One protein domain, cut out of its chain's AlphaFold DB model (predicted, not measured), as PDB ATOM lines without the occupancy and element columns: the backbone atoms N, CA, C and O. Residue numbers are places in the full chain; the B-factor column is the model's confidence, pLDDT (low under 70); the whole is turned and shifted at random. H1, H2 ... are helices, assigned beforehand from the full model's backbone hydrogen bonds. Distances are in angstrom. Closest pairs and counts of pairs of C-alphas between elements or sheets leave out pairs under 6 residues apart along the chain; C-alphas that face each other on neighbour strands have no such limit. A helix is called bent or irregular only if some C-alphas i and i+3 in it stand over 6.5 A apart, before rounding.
ATOM      1  N   ASP A  78     -43.448   6.731  37.875       84.81
ATOM      2  CA  ASP A  78     -44.847   6.739  37.427       84.81
ATOM      3  C   ASP A  78     -44.977   6.825  35.901       84.81
ATOM      4  O   ASP A  78     -45.965   6.355  35.342       84.81
ATOM      5  N   HIS A  79     -43.974   7.369  35.205       86.19
ATOM      6  CA  HIS A  79     -43.944   7.405  33.740       86.19
ATOM      7  C   HIS A  79     -43.428   6.104  33.107       86.19
ATOM      8  O   HIS A  79     -43.499   5.944  31.888       86.19
ATOM      9  N   ALA A  80     -42.889   5.183  33.911       85.69
ATOM     10  CA  ALA A  80     -42.377   3.897  33.447       85.69
ATOM     11  C   ALA A  80     -43.426   2.775  33.502       85.69
ATOM     12  O   ALA A  80     -43.185   1.702  32.946       85.69
ATOM     13  N   LYS A  81     -44.583   3.009  34.132       87.44
ATOM     14  CA  LYS A  81     -45.702   2.061  34.210       87.44
ATOM     15  C   LYS A  81     -46.839   2.448  33.264       87.44
ATOM     16  O   LYS A  81     -46.954   3.604  32.859       87.44
ATOM     17  N   TYR A  82     -47.681   1.478  32.910       91.56
ATOM     18  CA  TYR A  82     -48.942   1.759  32.217       91.56
ATOM     19  C   TYR A  82     -49.863   2.652  33.060       91.56
ATOM     20  O   TYR A  82     -49.686   2.774  34.275       91.56
ATOM     21  N   SER A  83     -50.863   3.277  32.428       91.56
ATOM     22  CA  SER A  83     -51.828   4.092  33.172       91.56
ATOM     23  C   SER A  83     -52.565   3.252  34.217       91.56
ATOM     24  O   SER A  83     -52.745   2.044  34.052       91.56
ATOM     25  N   GLU A  84     -53.063   3.899  35.271       91.25
ATOM     26  CA  GLU A  84     -53.840   3.214  36.312       91.25
ATOM     27  C   GLU A  84     -55.032   2.449  35.728       91.25
ATOM     28  O   GLU A  84     -55.280   1.312  36.112       91.25
ATOM     29  N   SER A  85     -55.714   3.023  34.733       94.44
ATOM     30  CA  SER A  85     -56.819   2.366  34.026       94.44
ATOM     31  C   SER A  85     -56.397   1.104  33.268       94.44
ATOM     32  O   SER A  85     -57.133   0.120  33.261       94.44
ATOM     33  N   GLN A  86     -55.215   1.105  32.647       94.19
ATOM     34  CA  GLN A  86     -54.685  -0.062  31.941       94.19
ATOM     35  C   GLN A  86     -54.287  -1.158  32.925       94.19
ATOM     36  O   GLN A  86     -54.679  -2.308  32.745       94.19
ATOM     37  N   ILE A  87     -53.562  -0.800  33.988       94.12
ATOM     38  CA  ILE A  87     -53.179  -1.743  35.045       94.12
ATOM     39  C   ILE A  87     -54.433  -2.329  35.702       94.12
ATOM     40  O   ILE A  87     -54.505  -3.537  35.913       94.12
ATOM     41  N   PHE A  88     -55.453  -1.508  35.962       93.75
ATOM     42  CA  PHE A  88     -56.724  -1.979  36.504       93.75
ATOM     43  C   PHE A  88     -57.394  -2.993  35.573       93.75
ATOM     44  O   PHE A  88     -57.768  -4.063  36.034       93.75
ATOM     45  N   ALA A  89     -57.467  -2.724  34.267       94.62
ATOM     46  CA  ALA A  89     -58.023  -3.673  33.300       94.62
ATOM     47  C   ALA A  89     -57.237  -5.000  33.247       94.62
ATOM     48  O   ALA A  89     -57.824  -6.068  33.090       94.62
ATOM     49  N   MET A  90     -55.910  -4.960  33.422       94.19
ATOM     50  CA  MET A  90     -55.081  -6.171  33.513       94.19
ATOM     51  C   MET A  90     -55.375  -6.986  34.783       94.19
ATOM     52  O   MET A  90     -55.316  -8.219  34.761       94.19
ATOM     53  N   LEU A  91     -55.687  -6.301  35.886       93.94
ATOM     54  CA  LEU A  91     -55.932  -6.890  37.203       93.94
ATOM     55  C   LEU A  91     -57.408  -7.197  37.483       93.94
ATOM     56  O   LEU A  91     -57.680  -7.914  38.441       93.94
ATOM     57  N   GLU A  92     -58.347  -6.699  36.676       93.31
ATOM     58  CA  GLU A  92     -59.793  -6.682  36.950       93.31
ATOM     59  C   GLU A  92     -60.322  -8.052  37.390       93.31
ATOM     60  O   GLU A  92     -60.932  -8.183  38.445       93.31
ATOM     61  N   ARG A  93     -59.979  -9.111  36.648       90.44
ATOM     62  CA  ARG A  93     -60.374 -10.503  36.952       90.44
ATOM     63  C   ARG A  93     -59.836 -11.059  38.279       90.44
ATOM     64  O   ARG A  93     -60.234 -12.149  38.683       90.44
ATOM     65  N   ASN A  94     -58.864 -10.392  38.893       93.00
ATOM     66  CA  ASN A  94     -58.232 -10.778  40.153       93.00
ATOM     67  C   ASN A  94     -58.641  -9.873  41.325       93.00
ATOM     68  O   ASN A  94     -58.353 -10.226  42.469       93.00
ATOM     69  N   ILE A  95     -59.296  -8.737  41.063       91.19
ATOM     70  CA  ILE A  95     -59.804  -7.826  42.092       91.19
ATOM     71  C   ILE A  95     -61.213  -8.283  42.477       91.19
ATOM     72  O   ILE A  95     -62.106  -8.357  41.640       91.19
ATOM     73  N   THR A  96     -61.403  -8.614  43.752       89.50
ATOM     74  CA  THR A  96     -62.677  -9.088  44.304       89.50
ATOM     75  C   THR A  96     -63.339  -8.019  45.164       89.50
ATOM     76  O   THR A  96     -62.658  -7.201  45.780       89.50
ATOM     77  N   ASP A  97     -64.665  -8.079  45.288       90.12
ATOM     78  CA  ASP A  97     -65.420  -7.204  46.201       90.12
ATOM     79  C   ASP A  97     -65.206  -7.557  47.688       90.12
ATOM     80  O   ASP A  97     -65.518  -6.766  48.585       90.12
ATOM     81  N   ASP A  98     -64.668  -8.746  47.976       90.81
ATOM     82  CA  ASP A  98     -64.286  -9.148  49.328       90.81
ATOM     83  C   ASP A  98     -62.969  -8.466  49.736       90.81
ATOM     84  O   ASP A  98     -61.908  -8.699  49.157       90.81
ATOM     85  N   ARG A  99     -63.052  -7.603  50.755       87.69
ATOM     86  CA  ARG A  99     -61.920  -6.813  51.273       87.69
ATOM     87  C   ARG A  99     -60.970  -7.608  52.171       87.69
ATOM     88  O   ARG A  99     -59.924  -7.083  52.546       87.69
ATOM     89  N   VAL A 100     -61.365  -8.807  52.590       89.50
ATOM     90  CA  VAL A 100     -60.626  -9.651  53.539       89.50
ATOM     91  C   VAL A 100     -59.999 -10.839  52.816       89.50
ATOM     92  O   VAL A 100     -58.858 -11.195  53.109       89.50
ATOM     93  N   PHE A 101     -60.712 -11.425  51.852       85.94
ATOM     94  CA  PHE A 101     -60.259 -12.583  51.088       85.94
ATOM     95  C   PHE A 101     -60.077 -12.232  49.609       85.94
ATOM     96  O   PHE A 101     -61.044 -12.048  48.880       85.94
ATOM     97  N   GLY A 102     -58.818 -12.163  49.172       87.75
ATOM     98  CA  GLY A 102     -58.450 -11.882  47.782       87.75
ATOM     99  C   GLY A 102     -58.016 -13.119  46.987       87.75
ATOM    100  O   GLY A 102     -57.957 -14.237  47.500       87.75
ATOM    101  N   VAL A 103     -57.652 -12.896  45.722       89.31
ATOM    102  CA  VAL A 103     -57.079 -13.905  44.816       89.31
ATOM    103  C   VAL A 103     -55.592 -13.615  44.593       89.31
ATOM    104  O   VAL A 103     -55.204 -12.469  44.383       89.31
ATOM    105  N   ILE A 104     -54.747 -14.653  44.586       89.44
ATOM    106  CA  ILE A 104     -53.340 -14.511  44.183       89.44
ATOM    107  C   ILE A 104     -53.290 -14.334  42.664       89.44
ATOM    108  O   ILE A 104     -53.565 -15.269  41.909       89.44
ATOM    109  N   ALA A 105     -52.944 -13.131  42.214       89.25
ATOM    110  CA  ALA A 105     -52.792 -12.826  40.799       89.25
ATOM    111  C   ALA A 105     -51.382 -13.239  40.320       89.25
ATOM    112  O   ALA A 105     -50.399 -12.717  40.845       89.25
ATOM    113  N   PRO A 106     -51.236 -14.162  39.346       90.00
ATOM    114  CA  PRO A 106     -49.938 -14.705  38.935       90.00
ATOM    115  C   PRO A 106     -49.208 -13.809  37.914       90.00
ATOM    116  O   PRO A 106     -48.590 -14.318  36.979       90.00
ATOM    117  N   HIS A 107     -49.309 -12.487  38.066       90.69
ATOM    118  CA  HIS A 107     -48.661 -11.515  37.178       90.69
ATOM    119  C   HIS A 107     -47.222 -11.249  37.618       90.69
ATOM    120  O   HIS A 107     -46.911 -11.270  38.813       90.69
ATOM    121  N   LYS A 108     -46.350 -10.947  36.661       89.88
ATOM    122  CA  LYS A 108     -45.000 -10.439  36.914       89.88
ATOM    123  C   LYS A 108     -44.961  -8.921  36.780       89.88
ATOM    124  O   LYS A 108     -45.719  -8.325  36.021       89.88
ATOM    125  N   LEU A 109     -44.047  -8.281  37.504       86.19
ATOM    126  CA  LEU A 109     -43.980  -6.821  37.561       86.19
ATOM    127  C   LEU A 109     -43.644  -6.184  36.203       86.19
ATOM    128  O   LEU A 109     -44.122  -5.092  35.888       86.19
ATOM    129  N   GLU A 110     -42.860  -6.875  35.373       87.56
ATOM    130  CA  GLU A 110     -42.482  -6.400  34.041       87.56
ATOM    131  C   GLU A 110     -43.694  -6.233  33.117       87.56
ATOM    132  O   GLU A 110     -43.646  -5.422  32.193       87.56
ATOM    133  N   GLU A 111     -44.794  -6.945  33.388       90.38
ATOM    134  CA  GLU A 111     -46.038  -6.856  32.617       90.38
ATOM    135  C   GLU A 111     -46.723  -5.493  32.781       90.38
ATOM    136  O   GLU A 111     -47.458  -5.072  31.893       90.38
ATOM    137  N   PHE A 112     -46.442  -4.763  33.866       90.31
ATOM    138  CA  PHE A 112     -47.032  -3.449  34.140       90.31
ATOM    139  C   PHE A 112     -46.181  -2.271  33.643       90.31
ATOM    140  O   PHE A 112     -46.540  -1.112  33.866       90.31
ATOM    141  N   SER A 113     -45.052  -2.546  32.982       84.69
ATOM    142  CA  SER A 113     -44.045  -1.543  32.620       84.69
ATOM    143  C   SER A 113     -44.013  -1.245  31.117       84.69
ATOM    144  O   SER A 113     -44.089  -2.142  30.278       84.69
ATOM    145  N   ILE A 114     -43.805   0.024  30.756       81.50
ATOM    146  CA  ILE A 114     -43.640   0.471  29.366       81.50
ATOM    147  C   ILE A 114     -42.180   0.240  28.950       81.50
ATOM    148  O   ILE A 114     -41.276   1.000  29.302       81.50
ATOM    149  N   THR A 115     -41.923  -0.808  28.167       64.69
ATOM    150  CA  THR A 115     -40.557  -1.227  27.788       64.69
ATOM    151  C   THR A 115     -39.850  -0.256  26.822       64.69
ATOM    152  O   THR A 115     -38.634  -0.324  26.633       64.69
ATOM    153  N   THR A 116     -40.579   0.661  26.180       54.53
ATOM    154  CA  THR A 116     -40.114   1.315  24.944       54.53
ATOM    155  C   THR A 116     -39.127   2.477  25.148       54.53
ATOM    156  O   THR A 116     -38.311   2.711  24.258       54.53
ATOM    157  N   ASN A 117     -39.106   3.156  26.306       48.91
ATOM    158  CA  ASN A 117     -38.351   4.419  26.468       48.91
ATOM    159  C   ASN A 117     -37.138   4.377  27.414       48.91
ATOM    160  O   ASN A 117     -36.368   5.334  27.447       48.91
ATOM    161  N   TYR A 118     -36.893   3.274  28.126       53.25
ATOM    162  CA  TYR A 118     -35.833   3.207  29.147       53.25
ATOM    163  C   TYR A 118     -34.820   2.082  28.897       53.25
ATOM    164  O   TYR A 118     -34.369   1.423  29.827       53.25
ATOM    165  N   LYS A 119     -34.395   1.879  27.638       45.25
ATOM    166  CA  LYS A 119     -33.433   0.819  27.243       45.25
ATOM    167  C   LYS A 119     -32.091   0.831  28.002       45.25
ATOM    168  O   LYS A 119     -31.363  -0.155  27.947       45.25
ATOM    169  N   HIS A 120     -31.769   1.915  28.711       47.22
ATOM    170  CA  HIS A 120     -30.545   2.055  29.509       47.22
ATOM    171  C   HIS A 120     -30.749   1.813  31.015       47.22
ATOM    172  O   HIS A 120     -29.766   1.747  31.749       47.22
ATOM    173  N   PHE A 121     -31.989   1.636  31.481       51.91
ATOM    174  CA  PHE A 121     -32.299   1.425  32.892       51.91
ATOM    175  C   PHE A 121     -32.858   0.020  33.093       51.91
ATOM    176  O   PHE A 121     -34.018  -0.265  32.813       51.91
ATOM    177  N   LYS A 122     -32.008  -0.879  33.592       46.16
ATOM    178  CA  LYS A 122     -32.475  -2.132  34.181       46.16
ATOM    179  C   LYS A 122     -32.889  -1.828  35.614       46.16
ATOM    180  O   LYS A 122     -32.022  -1.707  36.475       46.16
ATOM    181  N   ILE A 123     -34.190  -1.703  35.855       45.19
ATOM    182  CA  ILE A 123     -34.726  -1.792  37.213       45.19
ATOM    183  C   ILE A 123     -34.502  -3.247  37.639       45.19
ATOM    184  O   ILE A 123     -35.119  -4.159  37.095       45.19
ATOM    185  N   LYS A 124     -33.516  -3.472  38.507       37.69
ATOM    186  CA  LYS A 124     -33.297  -4.764  39.157       37.69
ATOM    187  C   LYS A 124     -33.895  -4.660  40.553       37.69
ATOM    188  O   LYS A 124     -33.458  -3.798  41.312       37.69
ATOM    189  N   PHE A 125     -34.877  -5.507  40.830       40.44
ATOM    190  CA  PHE A 125     -35.361  -5.783  42.178       40.44
ATOM    191  C   PHE A 125     -34.502  -6.878  42.812       40.44
ATOM    192  O   PHE A 125     -34.015  -7.748  42.046       40.44
TER     193      PHE A 125
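This is residues 78 to 125 of the 125 residues of the protein "Mannose-6-phosphate isomerase class I" of Vibrio maritimus (UniProt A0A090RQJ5). This is an elongated, loose domain with little regular structure: one helix, H1, and a long link that turns back at the far end to the short H2, close to H1, make an open loop. Residues 96 to 101 stick out at that end, and the last 13 residues, with no named element, make a tail toward the other end. The printed part has 48 residues, of which 15 are in the two named helices, H1 then H2, with no named strand; the class is all helix. The radius of gyration of the C-alphas is 13.2 A and the spans are 40 by 22 by 14 A.

H1, residues 84 to 94, begins at C-alpha 84 (-53.840, 3.214, 36.312) and is 15.2 A long. It is irregular: C-alphas 90 and 93 are 7.7 A apart. H2, residues 109 to 112, is 5.7 A long and ends at C-alpha 112 (-47.032, -3.449, 34.140).

H1 and H2 are close but not clearly touching; their closest C-alphas, of Ile 87 and Phe 112, are 6.4 A apart. In H1, 5 of 7 O i to N i+4 pairs are within hydrogen-bond range; H2 is too short for such a pair.

The C-alphas farthest apart, of Asp 98 and His 120, are 40.7 A apart. The printed part has no cut. The link from H1 to H2 is long, 14 residues. Residues 115 to 125 have pLDDT under 70.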